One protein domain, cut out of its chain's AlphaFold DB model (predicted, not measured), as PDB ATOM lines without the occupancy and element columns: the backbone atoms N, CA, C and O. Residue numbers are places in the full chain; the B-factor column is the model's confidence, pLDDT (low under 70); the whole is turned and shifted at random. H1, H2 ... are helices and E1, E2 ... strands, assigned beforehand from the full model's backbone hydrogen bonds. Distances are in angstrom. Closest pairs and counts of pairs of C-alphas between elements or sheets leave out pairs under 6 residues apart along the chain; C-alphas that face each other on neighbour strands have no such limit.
ATOM      1  N   SER A   3     149.290 165.733 196.463       34.84
ATOM      2  CA  SER A   3     149.348 164.754 197.546       34.84
ATOM      3  C   SER A   3     147.964 164.760 198.202       34.84
ATOM      4  O   SER A   3     147.383 165.823 198.363       34.84
ATOM      5  N   ILE A   4     147.378 163.622 198.547       43.12
ATOM      6  CA  ILE A   4     146.113 163.667 199.305       43.12
ATOM      7  C   ILE A   4     146.420 163.861 200.794       43.12
ATOM      8  O   ILE A   4     145.518 164.178 201.549       43.12
ATOM      9  N   TYR A   5     147.696 163.762 201.209       43.66
ATOM     10  CA  TYR A   5     148.065 163.728 202.624       43.66
ATOM     11  C   TYR A   5     149.416 164.440 202.933       43.66
ATOM     12  O   TYR A   5     150.337 164.374 202.105       43.66
ATOM     13  N   PRO A   6     149.573 165.109 204.093       37.03
ATOM     14  CA  PRO A   6     150.714 165.842 204.622       37.03
ATOM     15  C   PRO A   6     151.489 165.025 205.674       37.03
ATOM     16  O   PRO A   6     152.096 165.559 206.586       37.03
ATOM     17  N   THR A   7     151.499 163.703 205.600       40.41
ATOM     18  CA  THR A   7     152.501 162.900 206.315       40.41
ATOM     19  C   THR A   7     153.056 161.870 205.346       40.41
ATOM     20  O   THR A   7     152.484 161.654 204.277       40.41
ATOM     21  N   LEU A   8     154.195 161.255 205.672       49.84
ATOM     22  CA  LEU A   8     154.875 160.206 204.891       49.84
ATOM     23  C   LEU A   8     154.033 158.913 204.719       49.84
ATOM     24  O   LEU A   8     154.556 157.814 204.612       49.84
ATOM     25  N   THR A   9     152.714 159.033 204.733       57.28
ATOM     26  CA  THR A   9     151.719 157.966 204.692       57.28
ATOM     27  C   THR A   9     151.425 157.523 203.256       57.28
ATOM     28  O   THR A   9     150.832 156.470 203.038       57.28
ATOM     29  N   ASN A  10     151.874 158.298 202.264       75.25
ATOM     30  CA  ASN A  10     151.432 158.125 200.877       75.25
ATOM     31  C   ASN A  10     152.263 157.103 200.150       75.25
ATOM     32  O   ASN A  10     151.717 156.372 199.338       75.25
ATOM     33  N   LEU A  11     153.560 157.061 200.454       86.44
ATOM     34  CA  LEU A  11     154.472 156.047 199.962       86.44
ATOM     35  C   LEU A  11     154.695 155.011 201.060       86.44
ATOM     36  O   LEU A  11     155.419 155.262 202.019       86.44
ATOM     37  N   ARG A  12     154.121 153.828 200.879       86.06
ATOM     38  CA  ARG A  12     154.483 152.641 201.651       86.06
ATOM     39  C   ARG A  12     155.638 151.947 200.965       86.06
ATOM     40  O   ARG A  12     155.553 151.686 199.770       86.06
ATOM     41  N   ALA A  13     156.700 151.682 201.710       87.38
ATOM     42  CA  ALA A  13     157.863 150.959 201.230       87.38
ATOM     43  C   ALA A  13     158.140 149.801 202.186       87.38
ATOM     44  O   ALA A  13     158.456 150.019 203.353       87.38
ATOM     45  N   GLU A  14     158.002 148.582 201.687       88.62
ATOM     46  CA  GLU A  14     158.169 147.356 202.466       88.62
ATOM     47  C   GLU A  14     158.824 146.278 201.602       88.62
ATOM     48  O   GLU A  14     158.844 146.369 200.376       88.62
ATOM     49  N   TYR A  15     159.388 145.252 202.219       89.38
ATOM     50  CA  TYR A  15     159.826 144.058 201.513       89.38
ATOM     51  C   TYR A  15     158.639 143.122 201.345       89.38
ATOM     52  O   TYR A  15     158.027 142.727 202.334       89.38
ATOM     53  N   SER A  16     158.316 142.767 200.107       90.38
ATOM     54  CA  SER A  16     157.190 141.887 199.803       90.38
ATOM     55  C   SER A  16     157.634 140.690 198.978       90.38
ATOM     56  O   SER A  16     158.511 140.791 198.116       90.38
ATOM     57  N   CYS A  17     157.015 139.551 199.256       89.75
ATOM     58  CA  CYS A  17     157.128 138.318 198.501       89.75
ATOM     59  C   CYS A  17     155.717 137.857 198.152       89.75
ATOM     60  O   CYS A  17     154.859 137.802 199.038       89.75
ATOM     61  N   PHE A  18     155.500 137.506 196.889       88.38
ATOM     62  CA  PHE A  18     154.191 137.140 196.363       88.38
ATOM     63  C   PHE A  18     154.172 135.677 195.940       88.38
ATOM     64  O   PHE A  18     155.183 135.115 195.529       88.38
ATOM     65  N   ASP A  19     153.019 135.040 196.063       85.81
ATOM     66  CA  ASP A  19     152.790 133.748 195.442       85.81
ATOM     67  C   ASP A  19     152.738 133.921 193.918       85.81
ATOM     68  O   ASP A  19     152.076 134.824 193.404       85.81
ATOM     69  N   ARG A  20     153.455 133.070 193.185       84.00
ATOM     70  CA  ARG A  20     153.606 133.212 191.727       84.00
ATOM     71  C   ARG A  20     152.323 132.918 190.958       84.00
ATOM     72  O   ARG A  20     152.147 133.455 189.871       84.00
ATOM     73  N   GLU A  21     151.472 132.046 191.489       79.88
ATOM     74  CA  GLU A  21     150.268 131.583 190.798       79.88
ATOM     75  C   GLU A  21     149.079 132.494 191.088       79.88
ATOM     76  O   GLU A  21     148.306 132.834 190.195       79.88
ATOM     77  N   THR A  22     148.945 132.912 192.342       79.75
ATOM     78  CA  THR A  22     147.803 133.691 192.824       79.75
ATOM     79  C   THR A  22     148.088 135.184 192.907       79.75
ATOM     80  O   THR A  22     147.144 135.957 193.040       79.75
ATOM     81  N   GLY A  23     149.360 135.593 192.869       80.25
ATOM     82  CA  GLY A  23     149.789 136.978 193.059       80.25
ATOM     83  C   GLY A  23     149.505 137.520 194.458       80.25
ATOM     84  O   GLY A  23     149.536 138.727 194.644       80.25
ATOM     85  N   ARG A  24     149.195 136.662 195.441       83.75
ATOM     86  CA  ARG A  24     148.887 137.087 196.815       83.75
ATOM     87  C   ARG A  24     150.159 137.271 197.639       83.75
ATOM     88  O   ARG A  24     151.081 136.466 197.499       83.75
ATOM     89  N   PRO A  25     150.226 138.265 198.540       85.00
ATOM     90  CA  PRO A  25     151.390 138.436 199.399       85.00
ATOM     91  C   PRO A  25     151.507 137.254 200.366       85.00
ATOM     92  O   PRO A  25     150.611 136.996 201.169       85.00
ATOM     93  N   ILE A  26     152.634 136.548 200.303       90.25
ATOM     94  CA  ILE A  26     152.972 135.435 201.206       90.25
ATOM     95  C   ILE A  26     153.927 135.867 202.315       90.25
ATOM     96  O   ILE A  26     154.038 135.197 203.338       90.25
ATOM     97  N   CYS A  27     154.623 136.990 202.142       90.06
ATOM     98  CA  CYS A  27     155.450 137.585 203.182       90.06
ATOM     99  C   CYS A  27     155.553 139.093 202.969       90.06
ATOM    100  O   CYS A  27     155.890 139.530 201.871       90.06
ATOM    101  N   VAL A  28     155.325 139.871 204.025       89.31
ATOM    102  CA  VAL A  28     155.476 141.333 204.030       89.31
ATOM    103  C   VAL A  28     156.307 141.732 205.243       89.31
ATOM    104  O   VAL A  28     155.972 141.356 206.365       89.31
ATOM    105  N   GLY A  29     157.400 142.462 205.043       88.06
ATOM    106  CA  GLY A  29     158.330 142.836 206.107       88.06
ATOM    107  C   GLY A  29     158.879 144.249 205.986       88.06
ATOM    108  O   GLY A  29     158.886 144.846 204.916       88.06
ATOM    109  N   ASN A  30     159.367 144.781 207.100       84.38
ATOM    110  CA  ASN A  30     159.916 146.139 207.200       84.38
ATOM    111  C   ASN A  30     161.458 146.168 207.256       84.38
ATOM    112  O   ASN A  30     162.039 147.237 207.409       84.38
ATOM    113  N   GLY A  31     162.120 145.012 207.128       86.00
ATOM    114  CA  GLY A  31     163.576 144.885 207.272       86.00
ATOM    115  C   GLY A  31     164.053 144.648 208.710       86.00
ATOM    116  O   GLY A  31     165.256 144.556 208.934       86.00
ATOM    117  N   GLU A  32     163.126 144.513 209.660       86.12
ATOM    118  CA  GLU A  32     163.381 144.086 211.040       86.12
ATOM    119  C   GLU A  32     162.523 142.859 211.383       86.12
ATOM    120  O   GLU A  32     163.047 141.810 211.762       86.12
ATOM    121  N   THR A  33     161.211 142.944 211.147       87.31
ATOM    122  CA  THR A  33     160.242 141.847 211.250       87.31
ATOM    123  C   THR A  33     159.439 141.688 209.959       87.31
ATOM    124  O   THR A  33     159.420 142.549 209.072       87.31
ATOM    125  N   CYS A  34     158.816 140.528 209.795       89.44
ATOM    126  CA  CYS A  34     157.912 140.228 208.700       89.44
ATOM    127  C   CYS A  34     156.720 139.413 209.183       89.44
ATOM    128  O   CYS A  34     156.842 138.600 210.093       89.44
ATOM    129  N   ARG A  35     155.580 139.618 208.529       89.31
ATOM    130  CA  ARG A  35     154.398 138.765 208.626       89.31
ATOM    131  C   ARG A  35     154.404 137.820 207.437       89.31
ATOM    132  O   ARG A  35     154.402 138.283 206.294       89.31
ATOM    133  N   ARG A  36     154.435 136.519 207.696       89.94
ATOM    134  CA  ARG A  36     154.509 135.471 206.675       89.94
ATOM    135  C   ARG A  36     153.303 134.550 206.773       89.94
ATOM    136  O   ARG A  36     152.965 134.106 207.863       89.94
ATOM    137  N   ALA A  37     152.684 134.250 205.638       87.00
ATOM    138  CA  ALA A  37     151.670 133.212 205.536       87.00
ATOM    139  C   ALA A  37     152.355 131.833 205.574       87.00
ATOM    140  O   ALA A  37     153.125 131.491 204.675       87.00
ATOM    141  N   GLY A  38     152.114 131.076 206.640       80.44
ATOM    142  CA  GLY A  38     152.505 129.679 206.813       80.44
ATOM    143  C   GLY A  38     151.304 128.734 206.710       80.44
ATOM    144  O   GLY A  38     150.179 129.163 206.456       80.44
ATOM    145  N   GLY A  39     151.543 127.436 206.917       74.81
ATOM    146  CA  GLY A  39     150.498 126.405 206.836       74.81
ATOM    147  C   GLY A  39     149.369 126.571 207.864       74.81
ATOM    148  O   GLY A  39     148.225 126.256 207.550       74.81
ATOM    149  N   ASP A  40     149.678 127.130 209.038       74.00
ATOM    150  CA  ASP A  40     148.742 127.283 210.163       74.00
ATOM    151  C   ASP A  40     148.253 128.732 210.372       74.00
ATOM    152  O   ASP A  40     147.574 129.031 211.355       74.00
ATOM    153  N   GLY A  41     148.571 129.655 209.454       82.88
ATOM    154  CA  GLY A  41     148.153 131.059 209.528       82.88
ATOM    155  C   GLY A  41     149.284 132.056 209.289       82.88
ATOM    156  O   GLY A  41     150.278 131.749 208.638       82.88
ATOM    157  N   ILE A  42     149.111 133.288 209.779       86.56
ATOM    158  CA  ILE A  42     150.112 134.356 209.648       86.56
ATOM    159  C   ILE A  42     151.019 134.352 210.880       86.56
ATOM    160  O   ILE A  42     150.542 134.536 211.998       86.56
ATOM    161  N   GLU A  43     152.323 134.214 210.662       90.38
ATOM    162  CA  GLU A  43     153.353 134.237 211.703       90.38
ATOM    163  C   GLU A  43     154.215 135.499 211.603       90.38
ATOM    164  O   GLU A  43     154.513 135.977 210.503       90.38
ATOM    165  N   GLU A  44     154.645 136.030 212.749       90.12
ATOM    166  CA  GLU A  44     155.618 137.122 212.815       90.12
ATOM    167  C   GLU A  44     157.035 136.566 213.016       90.12
ATOM    168  O   GLU A  44     157.298 135.815 213.955       90.12
ATOM    169  N   LEU A  45     157.953 136.921 212.117       91.25
ATOM    170  CA  LEU A  45     159.315 136.388 212.054       91.25
ATOM    171  C   LEU A  45     160.341 137.514 211.840       91.25
ATOM    172  O   LEU A  45     160.003 138.536 211.242       91.25
ATOM    173  N   PRO A  46     161.618 137.337 212.224       90.44
ATOM    174  CA  PRO A  46     162.682 138.283 211.884       90.44
ATOM    175  C   PRO A  46     162.867 138.448 210.363       90.44
ATOM    176  O   PRO A  46     162.783 137.476 209.606       90.44
ATOM    177  N   CYS A  47     163.167 139.667 209.906       87.88
ATOM    178  CA  CYS A  47     163.353 140.012 208.493       87.88
ATOM    179  C   CYS A  47     164.746 140.620 208.244       87.88
ATOM    180  O   CYS A  47     164.876 141.836 208.212       87.88
ATOM    181  N   PRO A  48     165.803 139.820 208.023       82.56
ATOM    182  CA  PRO A  48     167.179 140.320 207.920       82.56
ATOM    183  C   PRO A  48     167.523 140.977 206.562       82.56
ATOM    184  O   PRO A  48     168.667 140.894 206.131       82.56
ATOM    185  N   SER A  49     166.571 141.637 205.883       72.25
ATOM    186  CA  SER A  49     166.640 142.068 204.466       72.25
ATOM    187  C   SER A  49     166.591 140.898 203.451       72.25
ATOM    188  O   SER A  49     166.977 139.773 203.785       72.25
ATOM    189  N   PRO A  50     166.087 141.109 202.211       75.56
ATOM    190  CA  PRO A  50     165.972 140.054 201.199       75.56
ATOM    191  C   PRO A  50     167.276 139.303 200.917       75.56
ATOM    192  O   PRO A  50     167.242 138.089 200.732       75.56
ATOM    193  N   ASP A  51     168.418 139.996 200.954       78.31
ATOM    194  CA  ASP A  51     169.722 139.407 200.632       78.31
ATOM    195  C   ASP A  51     170.186 138.372 201.667       78.31
ATOM    196  O   ASP A  51     170.917 137.450 201.318       78.31
ATOM    197  N   ALA A  52     169.749 138.478 202.926       83.38
ATOM    198  CA  ALA A  52     170.100 137.537 203.995       83.38
ATOM    199  C   ALA A  52     168.919 136.649 204.430       83.38
ATOM    200  O   ALA A  52     169.036 135.861 205.369       83.38
ATOM    201  N   CYS A  53     167.772 136.754 203.757       88.25
ATOM    202  CA  CYS A  53     166.581 135.969 204.049       88.25
ATOM    203  C   CYS A  53     166.483 134.782 203.086       88.25
ATOM    204  O   CYS A  53     166.160 134.970 201.917       88.25
ATOM    205  N   VAL A  54     166.680 133.550 203.572       88.69
ATOM    206  CA  VAL A  54     166.587 132.326 202.741       88.69
ATOM    207  C   VAL A  54     165.235 132.237 202.023       88.69
ATOM    208  O   VAL A  54     165.181 132.003 200.820       88.69
ATOM    209  N   PHE A  55     164.142 132.515 202.741       87.69
ATOM    210  CA  PHE A  55     162.803 132.573 202.150       87.69
ATOM    211  C   PHE A  55     162.716 133.637 201.047       87.69
ATOM    212  O   PHE A  55     162.141 133.393 199.992       87.69
ATOM    213  N   GLY A  56     163.313 134.810 201.274       85.50
ATOM    214  CA  GLY A  56     163.321 135.900 200.306       85.50
ATOM    215  C   GLY A  56     164.139 135.590 199.052       85.50
ATOM    216  O   GLY A  56     163.686 135.908 197.953       85.50
ATOM    217  N   GLN A  57     165.282 134.917 199.201       85.81
ATOM    218  CA  GLN A  57     166.134 134.487 198.089       85.81
ATOM    219  C   GLN A  57     165.417 133.487 197.175       85.81
ATOM    220  O   GLN A  57     165.482 133.618 195.955       85.81
ATOM    221  N   THR A  58     164.703 132.509 197.742       84.62
ATOM    222  CA  THR A  58     163.961 131.509 196.953       84.62
ATOM    223  C   THR A  58     162.637 132.058 196.414       84.62
ATOM    224  O   THR A  58     162.264 131.775 195.277       84.62
ATOM    225  N   GLY A  59     161.931 132.863 197.212       82.75
ATOM    226  CA  GLY A  59     160.615 133.409 196.876       82.75
ATOM    227  C   GLY A  59     160.649 134.632 195.958       82.75
ATOM    228  O   GLY A  59     159.631 134.977 195.367       82.75
ATOM    229  N   GLY A  60     161.801 135.287 195.782       86.25
ATOM    230  CA  GLY A  60     161.909 136.515 194.988       86.25
ATOM    231  C   GLY A  60     161.392 137.751 195.727       86.25
ATOM    232  O   GLY A  60     160.754 138.612 195.125       86.25
ATOM    233  N   CYS A  61     161.662 137.834 197.032       89.56
ATOM    234  CA  CYS A  61     161.310 138.988 197.852       89.56
ATOM    235  C   CYS A  61     162.023 140.250 197.346       89.56
ATOM    236  O   CYS A  61     163.243 140.258 197.172       89.56
ATOM    237  N   LYS A  62     161.275 141.336 197.140       90.31
ATOM    238  CA  LYS A  62     161.786 142.612 196.611       90.31
ATOM    239  C   LYS A  62     161.279 143.784 197.451       90.31
ATOM    240  O   LYS A  62     160.246 143.654 198.108       90.31
ATOM    241  N   PRO A  63     161.972 144.938 197.444       90.25
ATOM    242  CA  PRO A  63     161.360 146.169 197.923       90.25
ATOM    243  C   PRO A  63     160.131 146.479 197.064       90.25
ATOM    244  O   PRO A  63     160.183 146.348 195.844       90.25
ATOM    245  N   TYR A  64     159.047 146.898 197.701       90.19
ATOM    246  CA  TYR A  64     157.767 147.191 197.079       90.19
ATOM    247  C   TYR A  64     157.261 148.541 197.574       90.19
ATOM    248  O   TYR A  64     157.051 148.753 198.768       90.19
ATOM    249  N   GLY A  65     157.142 149.476 196.638       89.81
ATOM    250  CA  GLY A  65     156.660 150.828 196.853       89.81
ATOM    251  C   GLY A  65     155.226 150.971 196.371       89.81
ATOM    252  O   GLY A  65     154.951 150.688 195.207       89.81
ATOM    253  N   ARG A  66     154.339 151.473 197.227       88.94
ATOM    254  CA  ARG A  66     152.965 151.854 196.879       88.94
ATOM    255  C   ARG A  66     152.757 153.320 197.215       88.94
ATOM    256  O   ARG A  66     152.748 153.677 198.389       88.94
ATOM    257  N   LEU A  67     152.642 154.158 196.190       89.75
ATOM    258  CA  LEU A  67     152.435 155.598 196.313       89.75
ATOM    259  C   LEU A  67     150.988 155.969 195.955       89.75
ATOM    260  O   LEU A  67     150.628 155.932 194.782       89.75
ATOM    261  N   ASN A  68     150.193 156.357 196.953       86.75
ATOM    262  CA  ASN A  68     148.808 156.817 196.811       86.75
ATOM    263  C   ASN A  68     148.738 158.323 196.564       86.75
ATOM    264  O   ASN A  68     149.294 159.111 197.338       86.75
ATOM    265  N   VAL A  69     148.068 158.736 195.492       86.75
ATOM    266  CA  VAL A  69     148.113 160.119 194.996       86.75
ATOM    267  C   VAL A  69     146.868 160.521 194.221       86.75
ATOM    268  O   VAL A  69     146.238 159.688 193.582       86.75
ATOM    269  N   LEU A  70     146.565 161.818 194.205       85.56
ATOM    270  CA  LEU A  70     145.516 162.375 193.361       85.56
ATOM    271  C   LEU A  70     146.103 162.871 192.037       85.56
ATOM    272  O   LEU A  70     147.031 163.696 192.009       85.56
ATOM    273  N   ILE A  71     145.535 162.393 190.931       82.75
ATOM    274  CA  ILE A  71     145.875 162.817 189.572       82.75
ATOM    275  C   ILE A  71     144.668 163.552 188.989       82.75
ATOM    276  O   ILE A  71     143.561 163.037 189.024       82.75
ATOM    277  N   GLY A  72     144.903 164.745 188.438       80.44
ATOM    278  CA  GLY A  72     143.835 165.589 187.898       80.44
ATOM    279  C   GLY A  72     143.018 166.303 188.977       80.44
ATOM    280  O   GLY A  72     143.462 166.420 190.120       80.44
ATOM    281  N   ASP A  73     141.854 166.807 188.564       72.75
ATOM    282  CA  ASP A  73     140.888 167.543 189.394       72.75
ATOM    283  C   ASP A  73     139.464 166.939 189.272       72.75
ATOM    284  O   ASP A  73     138.485 167.608 189.582       72.75
ATOM    285  N   GLU A  74     139.334 165.699 188.776       67.38
ATOM    286  CA  GLU A  74     138.036 165.077 188.446       67.38
ATOM    287  C   GLU A  74     137.335 164.428 189.648       67.38
ATOM    288  O   GLU A  74     136.124 164.562 189.795       67.38
ATOM    289  N   ASP A  75     138.090 163.752 190.520       78.19
ATOM    290  CA  ASP A  75     137.587 163.149 191.758       78.19
ATOM    291  C   ASP A  75     138.439 163.629 192.934       78.19
ATOM    292  O   ASP A  75     139.592 163.237 193.083       78.19
ATOM    293  N   GLU A  76     137.881 164.493 193.779       75.88
ATOM    294  CA  GLU A  76     138.603 165.153 194.873       75.88
ATOM    295  C   GLU A  76     139.047 164.192 195.989       75.88
ATOM    296  O   GLU A  76     139.958 164.530 196.751       75.88
ATOM    297  N   LEU A  77     138.437 163.003 196.073       80.44
ATOM    298  CA  LEU A  77     138.793 161.935 197.015       80.44
ATOM    299  C   LEU A  77     139.352 160.687 196.315       80.44
ATOM    300  O   LEU A  77     139.760 159.733 196.984       80.44
ATOM    301  N   GLY A  78     139.411 160.703 194.986       79.19
ATOM    302  CA  GLY A  78     139.968 159.632 194.178       79.19
ATOM    303  C   GLY A  78     141.459 159.449 194.436       79.19
ATOM    304  O   GLY A  78     142.211 160.411 194.615       79.19
ATOM    305  N   SER A  79     141.919 158.199 194.438       82.12
ATOM    306  CA  SER A  79     143.333 157.881 194.620       82.12
ATOM    307  C   SER A  79     143.834 156.925 193.551       82.12
ATOM    308  O   SER A  79     143.245 155.880 193.290       82.12
ATOM    309  N   PHE A  80     144.964 157.282 192.954       85.12
ATOM    310  CA  PHE A  80     145.750 156.421 192.089       85.12
ATOM    311  C   PHE A  80     146.883 155.799 192.898       85.12
ATOM    312  O   PHE A  80     147.517 156.475 193.710       85.12
ATOM    313  N   VAL A  81     147.188 154.530 192.631       86.62
ATOM    314  CA  VAL A  81     148.309 153.830 193.266       86.62
ATOM    315  C   VAL A  81     149.427 153.640 192.252       86.62
ATOM    316  O   VAL A  81     149.317 152.850 191.316       86.62
ATOM    317  N   PHE A  82     150.540 154.341 192.447       89.50
ATOM    318  CA  PHE A  82     151.778 154.055 191.732       89.50
ATOM    319  C   PHE A  82     152.535 152.936 192.455       89.50
ATOM    320  O   PHE A  82     153.035 153.125 193.567       89.50
ATOM    321  N   ARG A  83     152.607 151.770 191.810       89.00
ATOM    322  CA  ARG A  83     153.311 150.576 192.292       89.00
ATOM    323  C   ARG A  83     154.686 150.482 191.645       89.00
ATOM    324  O   ARG A  83     154.839 150.795 190.464       89.00
ATOM    325  N   THR A  84     155.697 150.109 192.422       90.00
ATOM    326  CA  THR A  84     157.033 149.860 191.877       90.00
ATOM    327  C   THR A  84     157.857 148.928 192.756       90.00
ATOM    328  O   THR A  84     157.882 149.087 193.975       90.00
ATOM    329  N   THR A  85     158.640 148.039 192.149       91.19
ATOM    330  CA  THR A  85     159.719 147.309 192.844       91.19
ATOM    331  C   THR A  85     161.101 147.962 192.696       91.19
ATOM    332  O   THR A  85     162.124 147.392 193.079       91.19
ATOM    333  N   SER A  86     161.185 149.149 192.084       89.06
ATOM    334  CA  SER A  86     162.459 149.822 191.815       89.06
ATOM    335  C   SER A  86     162.983 150.532 193.058       89.06
ATOM    336  O   SER A  86     162.469 151.579 193.453       89.06
ATOM    337  N   PHE A  87     164.087 150.030 193.614       86.81
ATOM    338  CA  PHE A  87     164.783 150.673 194.733       86.81
ATOM    339  C   PHE A  87     165.107 152.153 194.462       86.81
ATOM    340  O   PHE A  87     164.952 153.003 195.337       86.81
ATOM    341  N   ASN A  88     165.517 152.489 193.231       89.94
ATOM    342  CA  ASN A  88     165.834 153.871 192.864       89.94
ATOM    343  C   ASN A  88     164.595 154.768 192.878       89.94
ATOM    344  O   ASN A  88     164.688 155.893 193.369       89.94
ATOM    345  N   SER A  89     163.457 154.282 192.376       91.88
ATOM    346  CA  SER A  89     162.189 155.014 192.437       91.88
ATOM    347  C   SER A  89     161.747 155.196 193.887       91.88
ATOM    348  O   SER A  89     161.539 156.326 194.308       91.88
ATOM    349  N   ILE A  90     161.695 154.117 194.677       90.88
ATOM    350  CA  ILE A  90     161.245 154.145 196.080       90.88
ATOM    351  C   ILE A  90     162.069 155.144 196.893       90.88
ATOM    352  O   ILE A  90     161.515 156.059 197.499       90.88
ATOM    353  N   ARG A  91     163.403 155.029 196.848       90.25
ATOM    354  CA  ARG A  91     164.302 155.928 197.582       90.25
ATOM    355  C   ARG A  91     164.145 157.382 197.142       90.25
ATOM    356  O   ARG A  91     164.150 158.280 197.980       90.25
ATOM    357  N   THR A  92     164.033 157.621 195.836       92.38
ATOM    358  CA  THR A  92     163.896 158.981 195.296       92.38
ATOM    359  C   THR A  92     162.569 159.600 195.719       92.38
ATOM    360  O   THR A  92     162.559 160.712 196.240       92.38
ATOM    361  N   LEU A  93     161.462 158.877 195.552       94.25
ATOM    362  CA  LEU A  93     160.128 159.337 195.929       94.25
ATOM    363  C   LEU A  93     160.040 159.626 197.429       94.25
ATOM    364  O   LEU A  93     159.579 160.703 197.800       94.25
ATOM    365  N   ALA A  94     160.550 158.725 198.275       91.12
ATOM    366  CA  ALA A  94     160.592 158.922 199.723       91.12
ATOM    367  C   ALA A  94     161.331 160.218 200.088       91.12
ATOM    368  O   ALA A  94     160.786 161.080 200.778       91.12
ATOM    369  N   ALA A  95     162.544 160.404 199.556       91.06
ATOM    370  CA  ALA A  95     163.341 161.599 199.817       91.06
ATOM    371  C   ALA A  95     162.642 162.880 199.333       91.06
ATOM    372  O   ALA A  95     162.593 163.873 200.056       91.06
ATOM    373  N   ARG A  96     162.060 162.869 198.129       93.69
ATOM    374  CA  ARG A  96     161.354 164.035 197.582       93.69
ATOM    375  C   ARG A  96     160.127 164.411 198.389       93.69
ATOM    376  O   ARG A  96     159.940 165.596 198.643       93.69
ATOM    377  N   LEU A  97     159.317 163.437 198.801       92.75
ATOM    378  CA  LEU A  97     158.157 163.680 199.659       92.75
ATOM    379  C   LEU A  97     158.585 164.351 200.970       92.75
ATOM    380  O   LEU A  97     158.004 165.368 201.347       92.75
ATOM    381  N   HIS A  98     159.654 163.860 201.606       89.44
ATOM    382  CA  HIS A  98     160.222 164.497 202.797       89.44
ATOM    383  C   HIS A  98     160.691 165.927 202.538       89.44
ATOM    384  O   HIS A  98     160.372 166.826 203.314       89.44
ATOM    385  N   TYR A  99     161.423 166.155 201.450       92.94
ATOM    386  CA  TYR A  99     161.930 167.486 201.128       92.94
ATOM    387  C   TYR A  99     160.794 168.468 200.874       92.94
ATOM    388  O   TYR A  99     160.791 169.543 201.464       92.94
ATOM    389  N   PHE A 100     159.802 168.096 200.063       93.44
ATOM    390  CA  PHE A 100     158.650 168.948 199.781       93.44
ATOM    391  C   PHE A 100     157.797 169.215 201.024       93.44
ATOM    392  O   PHE A 100     157.369 170.354 201.208       93.44
ATOM    393  N   SER A 101     157.592 168.229 201.905       91.12
ATOM    394  CA  SER A 101     156.945 168.457 203.207       91.12
ATOM    395  C   SER A 101     157.725 169.481 204.034       91.12
ATOM    396  O   SER A 101     157.150 170.480 204.465       91.12
ATOM    397  N   ALA A 102     159.041 169.298 204.169       91.12
ATOM    398  CA  ALA A 102     159.889 170.173 204.972       91.12
ATOM    399  C   ALA A 102     159.903 171.621 204.457       91.12
ATOM    400  O   ALA A 102     159.699 172.548 205.238       91.12
ATOM    401  N   VAL A 103     160.094 171.836 203.150       93.81
ATOM    402  CA  VAL A 103     160.208 173.202 202.602       93.81
ATOM    403  C   VAL A 103     158.871 173.938 202.516       93.81
ATOM    404  O   VAL A 103     158.850 175.165 202.517       93.81
ATOM    405  N   SER A 104     157.751 173.214 202.442       91.94
ATOM    406  CA  SER A 104     156.421 173.823 202.311       91.94
ATOM    407  C   SER A 104     155.717 174.075 203.642       91.94
ATOM    408  O   SER A 104     154.663 174.704 203.648       91.94
ATOM    409  N   GLY A 105     156.280 173.619 204.767       90.38
ATOM    410  CA  GLY A 105     155.587 173.664 206.058       90.38
ATOM    411  C   GLY A 105     154.447 172.650 206.124       90.38
ATOM    412  O   GLY A 105     153.378 172.945 206.645       90.38
ATOM    413  N   ASN A 106     154.687 171.460 205.576       88.81
ATOM    414  CA  ASN A 106     153.750 170.349 205.524       88.81
ATOM    415  C   ASN A 106     152.520 170.546 204.619       88.81
ATOM    416  O   ASN A 106     151.458 169.978 204.857       88.81
ATOM    417  N   LEU A 107     152.673 171.306 203.532       90.81
ATOM    418  CA  LEU A 107     151.611 171.580 202.556       90.81
ATOM    419  C   LEU A 107     151.709 170.689 201.310       90.81
ATOM    420  O   LEU A 107     151.307 171.092 200.218       90.81
ATOM    421  N   LEU A 108     152.212 169.458 201.465       89.62
ATOM    422  CA  LEU A 108     152.304 168.476 200.376       89.62
ATOM    423  C   LEU A 108     150.991 168.349 199.600       89.62
ATOM    424  O   LEU A 108     151.016 168.230 198.375       89.62
ATOM    425  N   ALA A 109     149.854 168.397 200.300       87.69
ATOM    426  CA  ALA A 109     148.549 168.207 199.684       87.69
ATOM    427  C   ALA A 109     148.051 169.364 198.815       87.69
ATOM    428  O   ALA A 109     147.135 169.208 198.001       87.69
ATOM    429  N   CYS A 110     148.694 170.518 198.951       90.81
ATOM    430  CA  CYS A 110     148.411 171.702 198.160       90.81
ATOM    431  C   CYS A 110     149.492 171.967 197.103       90.81
ATOM    432  O   CYS A 110     149.276 172.784 196.212       90.81
ATOM    433  N   LEU A 111     150.636 171.273 197.164       91.56
ATOM    434  CA  LEU A 111     151.720 171.472 196.210       91.56
ATOM    435  C   LEU A 111     151.357 170.935 194.811       91.56
ATOM    436  O   LEU A 111     150.916 169.788 194.677       91.56
ATOM    437  N   PRO A 112     151.610 171.714 193.743       91.06
ATOM    438  CA  PRO A 112     151.439 171.262 192.369       91.06
ATOM    439  C   PRO A 112     152.630 170.387 191.949       91.06
ATOM    440  O   PRO A 112     153.581 170.854 191.322       91.06
ATOM    441  N   LEU A 113     152.586 169.099 192.295       91.75
ATOM    442  CA  LEU A 113     153.650 168.144 191.982       91.75
ATOM    443  C   LEU A 113     153.362 167.353 190.695       91.75
ATOM    444  O   LEU A 113     152.217 167.253 190.236       91.75
ATOM    445  N   GLU A 114     154.408 166.774 190.113       91.88
ATOM    446  CA  GLU A 114     154.351 165.864 188.966       91.88
ATOM    447  C   GLU A 114     155.355 164.709 189.123       91.88
ATOM    448  O   GLU A 114     156.471 164.899 189.622       91.88
ATOM    449  N   LEU A 115     154.960 163.512 188.678       92.00
ATOM    450  CA  LEU A 115     155.874 162.380 188.532       92.00
ATOM    451  C   LEU A 115     156.599 162.479 187.193       92.00
ATOM    452  O   LEU A 115     155.982 162.680 186.147       92.00
ATOM    453  N   LYS A 116     157.917 162.301 187.222       91.31
ATOM    454  CA  LYS A 116     158.776 162.311 186.037       91.31
ATOM    455  C   LYS A 116     159.559 161.018 185.937       91.31
ATOM    456  O   LYS A 116     160.316 160.677 186.843       91.31
ATOM    457  N   LEU A 117     159.444 160.343 184.796       91.38
ATOM    458  CA  LEU A 117     160.318 159.227 184.458       91.38
ATOM    459  C   LEU A 117     161.691 159.767 184.045       91.38
ATOM    460  O   LEU A 117     161.801 160.587 183.132       91.38
ATOM    461  N   ARG A 118     162.748 159.323 184.722       88.94
ATOM    462  CA  ARG A 118     164.128 159.749 184.476       88.94
ATOM    463  C   ARG A 118     165.006 158.566 184.124       88.94
ATOM    464  O   ARG A 118     164.957 157.540 184.792       88.94
ATOM    465  N   GLY A 119     165.849 158.739 183.109       84.56
ATOM    466  CA  GLY A 119     166.902 157.791 182.763       84.56
ATOM    467  C   GLY A 119     168.210 158.121 183.481       84.56
ATOM    468  O   GLY A 119     168.640 159.274 183.504       84.56
ATOM    469  N   LYS A 120     168.871 157.111 184.044       74.31
ATOM    470  CA  LYS A 120     170.261 157.167 184.505       74.31
ATOM    471  C   LYS A 120     171.023 155.994 183.893       74.31
ATOM    472  O   LYS A 120     170.548 154.865 183.916       74.31
ATOM    473  N   SER A 121     172.215 156.251 183.367       60.69
ATOM    474  CA  SER A 121     173.172 155.192 183.034       60.69
ATOM    475  C   SER A 121     174.174 155.091 184.176       60.69
ATOM    476  O   SER A 121     174.681 156.112 184.647       60.69
ATOM    477  N   THR A 122     174.422 153.883 184.674       61.28
ATOM    478  CA  THR A 122     175.456 153.644 185.686       61.28
ATOM    479  C   THR A 122     176.447 152.616 185.166       61.28
ATOM    480  O   THR A 122     176.117 151.766 184.343       61.28
ATOM    481  N   THR A 123     177.678 152.666 185.659       57.00
ATOM    482  CA  THR A 123     178.685 151.633 185.383       57.00
ATOM    483  C   THR A 123     178.256 150.261 185.909       57.00
ATOM    484  O   THR A 123     178.514 149.264 185.246       57.00
ATOM    485  N   GLN A 124     177.520 150.206 187.028       58.84
ATOM    486  CA  GLN A 124     176.946 148.971 187.587       58.84
ATOM    487  C   GLN A 124     175.815 148.359 186.747       58.84
ATOM    488  O   GLN A 124     175.520 147.182 186.915       58.84
ATOM    489  N   SER A 125     175.200 149.111 185.829       56.78
ATOM    490  CA  SER A 125     174.165 148.588 184.927       56.78
ATOM    491  C   SER A 125     174.713 148.142 183.575       56.78
ATOM    492  O   SER A 125     173.958 148.023 182.620       56.78
ATOM    493  N   TYR A 126     176.031 147.955 183.437       59.88
ATOM    494  CA  TYR A 126     176.664 147.619 182.153       59.88
ATOM    495  C   TYR A 126     176.280 148.589 181.017       59.88
ATOM    496  O   TYR A 126     176.207 148.203 179.853       59.88
ATOM    497  N   ARG A 127     176.032 149.867 181.350       61.69
ATOM    498  CA  ARG A 127     175.541 150.914 180.432       61.69
ATOM    499  C   ARG A 127     174.125 150.694 179.879       61.69
ATOM    500  O   ARG A 127     173.722 151.436 178.985       61.69
ATOM    501  N   SER A 128     173.338 149.761 180.420       58.41
ATOM    502  CA  SER A 128     171.896 149.738 180.169       58.41
ATOM    503  C   SER A 128     171.235 150.935 180.862       58.41
ATOM    504  O   SER A 128     171.593 151.295 181.991       58.41
ATOM    505  N   ALA A 129     170.286 151.581 180.182       65.12
ATOM    506  CA  ALA A 129     169.529 152.685 180.758       65.12
ATOM    507  C   ALA A 129     168.653 152.167 181.911       65.12
ATOM    508  O   ALA A 129     167.820 151.285 181.710       65.12
ATOM    509  N   ILE A 130     168.841 152.713 183.115       76.12
ATOM    510  CA  ILE A 130     167.945 152.497 184.251       76.12
ATOM    511  C   ILE A 130     166.951 153.648 184.276       76.12
ATOM    512  O   ILE A 130     167.353 154.809 184.349       76.12
ATOM    513  N   TYR A 131     165.663 153.326 184.280       85.81
ATOM    514  CA  TYR A 131     164.615 154.313 184.488       85.81
ATOM    515  C   TYR A 131     164.143 154.289 185.942       85.81
ATOM    516  O   TYR A 131     164.005 153.229 186.552       85.81
ATOM    517  N   TYR A 132     163.914 155.466 186.512       90.69
ATOM    518  CA  TYR A 132     163.322 155.632 187.835       90.69
ATOM    519  C   TYR A 132     162.337 156.792 187.819       90.69
ATOM    520  O   TYR A 132     162.430 157.691 186.980       90.69
ATOM    521  N   VAL A 133     161.390 156.772 188.746       93.62
ATOM    522  CA  VAL A 133     160.414 157.848 188.895       93.62
ATOM    523  C   VAL A 133     160.919 158.841 189.937       93.62
ATOM    524  O   VAL A 133     161.310 158.456 191.038       93.62
ATOM    525  N   ASP A 134     160.938 160.119 189.568       92.75
ATOM    526  CA  ASP A 134     161.208 161.250 190.457       92.75
ATOM    527  C   ASP A 134     159.919 162.056 190.673       92.75
ATOM    528  O   ASP A 134     159.022 162.054 189.830       92.75
ATOM    529  N   LEU A 135     159.854 162.780 191.786       92.62
ATOM    530  CA  LEU A 135     158.774 163.701 192.123       92.62
ATOM    531  C   LEU A 135     159.323 165.127 192.081       92.62
ATOM    532  O   LEU A 135     160.345 165.429 192.700       92.62
ATOM    533  N   CYS A 136     158.680 166.003 191.316       92.19
ATOM    534  CA  CYS A 136     159.124 167.378 191.089       92.19
ATOM    535  C   CYS A 136     157.961 168.362 191.238       92.19
ATOM    536  O   CYS A 136     156.807 167.974 191.083       92.19
ATOM    537  N   ALA A 137     158.266 169.641 191.476       90.94
ATOM    538  CA  ALA A 137     157.297 170.705 191.228       90.94
ATOM    539  C   ALA A 137     156.956 170.742 189.730       90.94
ATOM    540  O   ALA A 137     157.805 170.407 188.892       90.94
ATOM    541  N   ARG A 138     155.722 171.132 189.401       87.44
ATOM    542  CA  ARG A 138     155.252 171.224 188.018       87.44
ATOM    543  C   ARG A 138     156.197 172.097 187.189       87.44
ATOM    544  O   ARG A 138     156.628 173.157 187.640       87.44
ATOM    545  N   THR A 139     156.493 171.660 185.962       73.50
ATOM    546  CA  THR A 139     157.521 172.274 185.089       73.50
ATOM    547  C   THR A 139     157.349 173.787 184.877       73.50
ATOM    548  O   THR A 139     158.331 174.487 184.660       73.50
ATOM    549  N   SER A 140     156.122 174.307 184.962       73.12
ATOM    550  CA  SER A 140     155.800 175.725 184.765       73.12
ATOM    551  C   SER A 140     156.057 176.630 185.980       73.12
ATOM    552  O   SER A 140     155.804 177.828 185.888       73.12
ATOM    553  N   SER A 141     156.524 176.097 187.115       78.31
ATOM    554  CA  SER A 141     156.675 176.848 188.371       78.31
ATOM    555  C   SER A 141     158.053 176.657 189.006       78.31
ATOM    556  O   SER A 141     158.575 175.543 189.050       78.31
ATOM    557  N   THR A 142     158.624 177.737 189.547       91.44
ATOM    558  CA  THR A 142     159.728 177.628 190.513       91.44
ATOM    559  C   THR A 142     159.211 177.026 191.818       91.44
ATOM    560  O   THR A 142     158.006 177.035 192.090       91.44
ATOM    561  N   LEU A 143     160.117 176.502 192.645       91.12
ATOM    562  CA  LEU A 143     159.742 175.924 193.934       91.12
ATOM    563  C   LEU A 143     159.091 176.972 194.847       91.12
ATOM    564  O   LEU A 143     158.091 176.688 195.498       91.12
ATOM    565  N   GLU A 144     159.628 178.186 194.859       93.88
ATOM    566  CA  GLU A 144     159.123 179.305 195.648       93.88
ATOM    567  C   GLU A 144     157.689 179.661 195.240       93.88
ATOM    568  O   GLU A 144     156.819 179.767 196.103       93.88
ATOM    569  N   SER A 145     157.417 179.765 193.936       93.38
ATOM    570  CA  SER A 145     156.067 180.036 193.429       93.38
ATOM    571  C   SER A 145     155.094 178.904 193.759       93.38
ATOM    572  O   SER A 145     153.970 179.174 194.174       93.38
ATOM    573  N   ALA A 146     155.529 177.645 193.652       93.62
ATOM    574  CA  ALA A 146     154.713 176.490 194.027       93.62
ATOM    575  C   ALA A 146     154.360 176.482 195.526       93.62
ATOM    576  O   ALA A 146     153.256 176.091 195.897       93.62
ATOM    577  N   ILE A 147     155.272 176.934 196.396       95.06
ATOM    578  CA  ILE A 147     155.010 177.066 197.838       95.06
ATOM    579  C   ILE A 147     154.008 178.194 198.113       95.06
ATOM    580  O   ILE A 147     153.134 178.023 198.962       95.06
ATOM    581  N   ILE A 148     154.114 179.329 197.416       95.31
ATOM    582  CA  ILE A 148     153.148 180.433 197.540       95.31
ATOM    583  C   ILE A 148     151.750 179.951 197.131       95.31
ATOM    584  O   ILE A 148     150.815 180.067 197.917       95.31
ATOM    585  N   GLU A 149     151.629 179.309 195.967       93.81
ATOM    586  CA  GLU A 149     150.361 178.743 195.490       93.81
ATOM    587  C   GLU A 149     149.776 177.725 196.481       93.81
ATOM    588  O   GLU A 149     148.581 177.753 196.779       93.81
ATOM    589  N   ALA A 150     150.619 176.856 197.049       93.69
ATOM    590  CA  ALA A 150     150.187 175.877 198.039       93.69
ATOM    591  C   ALA A 150     149.624 176.534 199.311       93.69
ATOM    592  O   ALA A 150     148.648 176.032 199.867       93.69
ATOM    593  N   ARG A 151     150.196 177.658 199.763       95.50
ATOM    594  CA  ARG A 151     149.692 178.420 200.921       95.50
ATOM    595  C   ARG A 151     148.354 179.092 200.634       95.50
ATOM    596  O   ARG A 151     147.463 179.066 201.485       95.50
ATOM    597  N   ASP A 152     148.198 179.657 199.443       95.62
ATOM    598  CA  ASP A 152     146.941 180.280 199.027       95.62
ATOM    599  C   ASP A 152     145.821 179.236 198.914       95.62
ATOM    600  O   ASP A 152     144.689 179.467 199.350       95.62
ATOM    601  N   LEU A 153     146.140 178.056 198.370       93.38
ATOM    602  CA  LEU A 153     145.205 176.936 198.281       93.38
ATOM    603  C   LEU A 153     144.835 176.387 199.664       93.38
ATOM    604  O   LEU A 153     143.651 176.172 199.922       93.38
ATOM    605  N   ASP A 154     145.809 176.198 200.555       94.06
ATOM    606  CA  ASP A 154     145.576 175.761 201.936       94.06
ATOM    607  C   ASP A 154     144.655 176.734 202.687       94.06
ATOM    608  O   ASP A 154     143.670 176.321 203.300       94.06
ATOM    609  N   THR A 155     144.905 178.039 202.555       96.25
ATOM    610  CA  THR A 155     144.071 179.088 203.161       96.25
ATOM    611  C   THR A 155     142.631 179.012 202.656       96.25
ATOM    612  O   THR A 155     141.686 179.042 203.446       96.25
ATOM    613  N   ARG A 156     142.445 178.857 201.340       95.38
ATOM    614  CA  ARG A 156     141.118 178.730 200.721       95.38
ATOM    615  C   ARG A 156     140.387 177.468 201.175       95.38
ATOM    616  O   ARG A 156     139.201 177.533 201.482       95.38
ATOM    617  N   ARG A 157     141.089 176.335 201.238       92.50
ATOM    618  CA  ARG A 157     140.554 175.046 201.696       92.50
ATOM    619  C   ARG A 157     140.084 175.125 203.144       92.50
ATOM    620  O   ARG A 157     138.942 174.772 203.427       92.50
ATOM    621  N   LYS A 158     140.909 175.678 204.034       94.00
ATOM    622  CA  LYS A 158     140.543 175.897 205.440       94.00
ATOM    623  C   LYS A 158     139.329 176.811 205.581       94.00
ATOM    624  O   LYS A 158     138.427 176.498 206.349       94.00
ATOM    625  N   ALA A 159     139.263 177.895 204.805       96.38
ATOM    626  CA  ALA A 159     138.107 178.793 204.801       96.38
ATOM    627  C   ALA A 159     136.812 178.104 204.327       96.38
ATOM    628  O   ALA A 159     135.732 178.452 204.794       96.38
ATOM    629  N   ALA A 160     136.918 177.113 203.438       94.75
ATOM    630  CA  ALA A 160     135.798 176.287 202.991       94.75
ATOM    631  C   ALA A 160     135.431 175.149 203.968       94.75
ATOM    632  O   ALA A 160     134.471 174.426 203.718       94.75
ATOM    633  N   GLY A 161     136.174 174.976 205.069       94.12
ATOM    634  CA  GLY A 161     135.953 173.904 206.046       94.12
ATOM    635  C   GLY A 161     136.617 172.569 205.694       94.12
ATOM    636  O   GLY A 161     136.274 171.550 206.287       94.12
ATOM    637  N   PHE A 162     137.558 172.548 204.746       89.56
ATOM    638  CA  PHE A 162     138.298 171.336 204.396       89.56
ATOM    639  C   PHE A 162     139.296 170.976 205.504       89.56
ATOM    640  O   PHE A 162     140.286 171.685 205.718       89.56
ATOM    641  N   ASP A 163     139.053 169.857 206.185       90.75
ATOM    642  CA  ASP A 163     139.938 169.332 207.225       90.75
ATOM    643  C   ASP A 163     140.911 168.303 206.640       90.75
ATOM    644  O   ASP A 163     140.646 167.100 206.573       90.75
ATOM    645  N   GLN A 164     142.066 168.809 206.210       87.38
ATOM    646  CA  GLN A 164     143.141 167.974 205.691       87.38
ATOM    647  C   GLN A 164     143.634 166.971 206.746       87.38
ATOM    648  O   GLN A 164     143.816 165.803 206.428       87.38
ATOM    649  N   GLN A 165     143.792 167.395 208.003       86.69
ATOM    650  CA  GLN A 165     144.351 166.550 209.059       86.69
ATOM    651  C   GLN A 165     143.430 165.372 209.405       86.69
ATOM    652  O   GLN A 165     143.899 164.251 209.644       86.69
ATOM    653  N   ALA A 166     142.115 165.604 209.420       89.19
ATOM    654  CA  ALA A 166     141.130 164.545 209.599       89.19
ATOM    655  C   ALA A 166     141.169 163.536 208.444       89.19
ATOM    656  O   ALA A 166     141.157 162.328 208.696       89.19
ATOM    657  N   LEU A 167     141.283 164.012 207.198       85.44
ATOM    658  CA  LEU A 167     141.414 163.147 206.023       85.44
ATOM    659  C   LEU A 167     142.654 162.245 206.120       85.44
ATOM    660  O   LEU A 167     142.576 161.047 205.854       85.44
ATOM    661  N   ASP A 168     143.778 162.783 206.583       81.25
ATOM    662  CA  ASP A 168     145.022 162.018 206.747       81.25
ATOM    663  C   ASP A 168     144.918 160.945 207.808       81.25
ATOM    664  O   ASP A 168     145.424 159.837 207.638       81.25
ATOM    665  N   THR A 169     144.258 161.284 208.910       83.88
ATOM    666  CA  THR A 169     144.024 160.355 210.010       83.88
ATOM    667  C   THR A 169     143.135 159.208 209.538       83.88
ATOM    668  O   THR A 169     143.450 158.042 209.782       83.88
ATOM    669  N   ALA A 170     142.065 159.527 208.800       84.81
ATOM    670  CA  ALA A 170     141.167 158.540 208.213       84.81
ATOM    671  C   ALA A 170     141.893 157.630 207.213       84.81
ATOM    672  O   ALA A 170     141.733 156.412 207.267       84.81
ATOM    673  N   ALA A 171     142.747 158.185 206.353       78.88
ATOM    674  CA  ALA A 171     143.517 157.392 205.405       78.88
ATOM    675  C   ALA A 171     144.591 156.538 206.075       78.88
ATOM    676  O   ALA A 171     144.754 155.377 205.713       78.88
ATOM    677  N   HIS A 172     145.291 157.060 207.084       76.75
ATOM    678  CA  HIS A 172     146.260 156.273 207.844       76.75
ATOM    679  C   HIS A 172     145.599 155.041 208.481       76.75
ATOM    680  O   HIS A 172     146.138 153.937 208.375       76.75
ATOM    681  N   ALA A 173     144.408 155.220 209.063       78.62
ATOM    682  CA  ALA A 173     143.595 154.135 209.605       78.62
ATOM    683  C   ALA A 173     143.055 153.187 208.519       78.62
ATOM    684  O   ALA A 173     143.069 151.971 208.696       78.62
ATOM    685  N   GLY A 174     142.611 153.709 207.373       75.00
ATOM    686  CA  GLY A 174     142.182 152.882 206.243       75.00
ATOM    687  C   GLY A 174     143.317 151.987 205.753       75.00
ATOM    688  O   GLY A 174     143.178 150.773 205.653       75.00
ATOM    689  N   PHE A 175     144.501 152.563 205.559       70.00
ATOM    690  CA  PHE A 175     145.638 151.803 205.081       70.00
ATOM    691  C   PHE A 175     146.177 150.801 206.119       70.00
ATOM    692  O   PHE A 175     146.786 149.799 205.737       70.00
ATOM    693  N   SER A 176     146.062 151.048 207.430       64.69
ATOM    694  CA  SER A 176     146.477 150.063 208.446       64.69
ATOM    695  C   SER A 176     145.579 148.820 208.451       64.69
ATOM    696  O   SER A 176     146.074 147.729 208.733       64.69
ATOM    697  N   ASN A 177     144.312 148.959 208.045       59.19
ATOM    698  CA  ASN A 177     143.389 147.837 207.859       59.19
ATOM    699  C   ASN A 177     143.728 146.992 206.615       59.19
ATOM    700  O   ASN A 177     143.458 145.793 206.593       59.19
ATOM    701  N   GLY A 178     144.403 147.584 205.624       57.78
ATOM    702  CA  GLY A 178     144.670 146.979 204.319       57.78
ATOM    703  C   GLY A 178     145.962 146.178 204.155       57.78
ATOM    704  O   GLY A 178     146.518 146.109 203.058       57.78
ATOM    705  N   ALA A 179     146.489 145.568 205.218       51.41
ATOM    706  CA  ALA A 179     147.757 144.825 205.172       51.41
ATOM    707  C   ALA A 179     147.814 143.682 204.125       51.41
ATOM    708  O   ALA A 179     148.909 143.246 203.781       51.41
ATOM    709  N   PHE A 180     146.660 143.233 203.614       52.41
ATOM    710  CA  PHE A 180     146.499 142.201 202.579       52.41
ATOM    711  C   PHE A 180     145.506 142.621 201.472       52.41
ATOM    712  O   PHE A 180     144.902 141.773 200.819       52.41
ATOM    713  N   GLU A 181     145.300 143.926 201.267       51.47
ATOM    714  CA  GLU A 181     144.385 144.472 200.251       51.47
ATOM    715  C   GLU A 181     144.995 144.432 198.844       51.47
ATOM    716  O   GLU A 181     145.244 145.461 198.222       51.47
ATOM    717  N   GLU A 182     145.262 143.237 198.333       54.12
ATOM    718  CA  GLU A 182     145.405 143.056 196.893       54.12
ATOM    719  C   GLU A 182     144.149 142.374 196.388       54.12
ATOM    720  O   GLU A 182     143.841 141.229 196.733       54.12
ATOM    721  N   THR A 183     143.367 143.122 195.616       51.03
ATOM    722  CA  THR A 183     142.215 142.555 194.927       51.03
ATOM    723  C   THR A 183     142.715 141.594 193.850       51.03
ATOM    724  O   THR A 183     143.805 141.753 193.304       51.03
ATOM    725  N   ILE A 184     141.910 140.580 193.530       48.31
ATOM    726  CA  ILE A 184     142.266 139.522 192.568       48.31
ATOM    727  C   ILE A 184     142.686 140.102 191.202       48.31
ATOM    728  O   ILE A 184     143.539 139.537 190.522       48.31
ATOM    729  N   GLU A 185     142.121 141.249 190.812       51.06
ATOM    730  CA  GLU A 185     142.475 141.955 189.573       51.06
ATOM    731  C   GLU A 185     143.883 142.569 189.614       51.06
ATOM    732  O   GLU A 185     144.573 142.621 188.595       51.06
TER     733      GLU A 185
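What this domain is: This is residues 3 to 185 of the 236 residues of the protein "Phage capsid protein" of Caballeronia zhejiangensis (UniProt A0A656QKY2). A long, strongly twisted sheet of six strands has H1 on its meander end, E1 to E4, and H2 packed over E1 and E5. H2 also packs on E8 of a separate two-stranded hairpin, E7 and E8, while H3 and H4 make a corner round the domain's end beyond H2, H4 running back with a gap to the sheet. The printed part has 183 residues, with the order E1 E2 E3 E4 H1 E5 E6 H2 E7 E8 H3 H4; the class is mixed, helices and strands. The large sheet has the order E4 E3 E2 E1 E5 E6, all antiparallel. The whole is only just compact, close to loose, with a radius of gyration of the C-alphas of 18.6 A and spans of 54 by 43 by 29 A.

Where its parts are: The large sheet holds E1, residues 11 to 18, 19.2 A long from C-alpha 11 at (154.472, 156.047, 199.962), E2, 25 to 29, E3, 33 to 38, E4, 41 to 46, E5, 62 to 69, 22.3 A, and E6, 80 to 84. H1 is residues 54 to 59 and H2 is 87 to 104, 25.8 A. E7, 113 to 121, spans 25.1 A and E8, 129 to 137, spans 24.2 A. H3, 143 to 159, is 24.4 A long; H4, 164 to 177, is 20.3 A long and ends with C-alpha 177 at (143.389, 147.837, 207.859).

How they stand to each other: E1 to E4 form a meander, each strand the antiparallel neighbour of the one before, and E1 bends by 69 degrees at residue 15. N 15 and O 29 are 2.8 A apart across E1 and E2, N 35 and O 28 2.8 A across E2 and E3, and N 36 and O 43 2.9 A across E3 and E4, each within hydrogen-bond range. So are N 64 and O 14, 2.7 A, between E1 and E5, and N 67 and O 82, 2.8 A, in the hairpin E5 and E6. H1 and H2 are on one face of the sheet, two layers. H1 is over E1 at a height of 9.2 A over the sheet; the closest C-alphas are those of Cys 17 and Gly 59, 6.2 A. H2, at a height of 10.7 A, is over E1 and E5, slantwise at 34 degrees to E5 on the local plane; the C-alphas of Gly 65 and Ile 90 come closest, 5.7 A. The closest C-alphas of H2 and E8, Ser 89 and Tyr 132, are 4.8 A apart. In the antiparallel hairpin E7 and E8, N 116 and O 134 are 2.8 A apart, within hydrogen-bond range. H2 and H3 are close but not clearly touching, their closest C-alphas, Ser 104 and Ile 147, 5.7 A apart. H3 and H4 are only just apart, closest 8.3 A, and H4 is not on the sheet. In H1, H2, H3 and H4 every O i to N i+4 pair is within hydrogen-bond range.

The domain as a whole: The C-alphas farthest apart, Asp 40 and Ser 145, are 55.8 A apart. The printed part has no cut and no long link. The mean pLDDT of the printed part is 82.4; it is under 70 at residues 3 to 9, 74, 121 to 129 and 176 to 185 of this model.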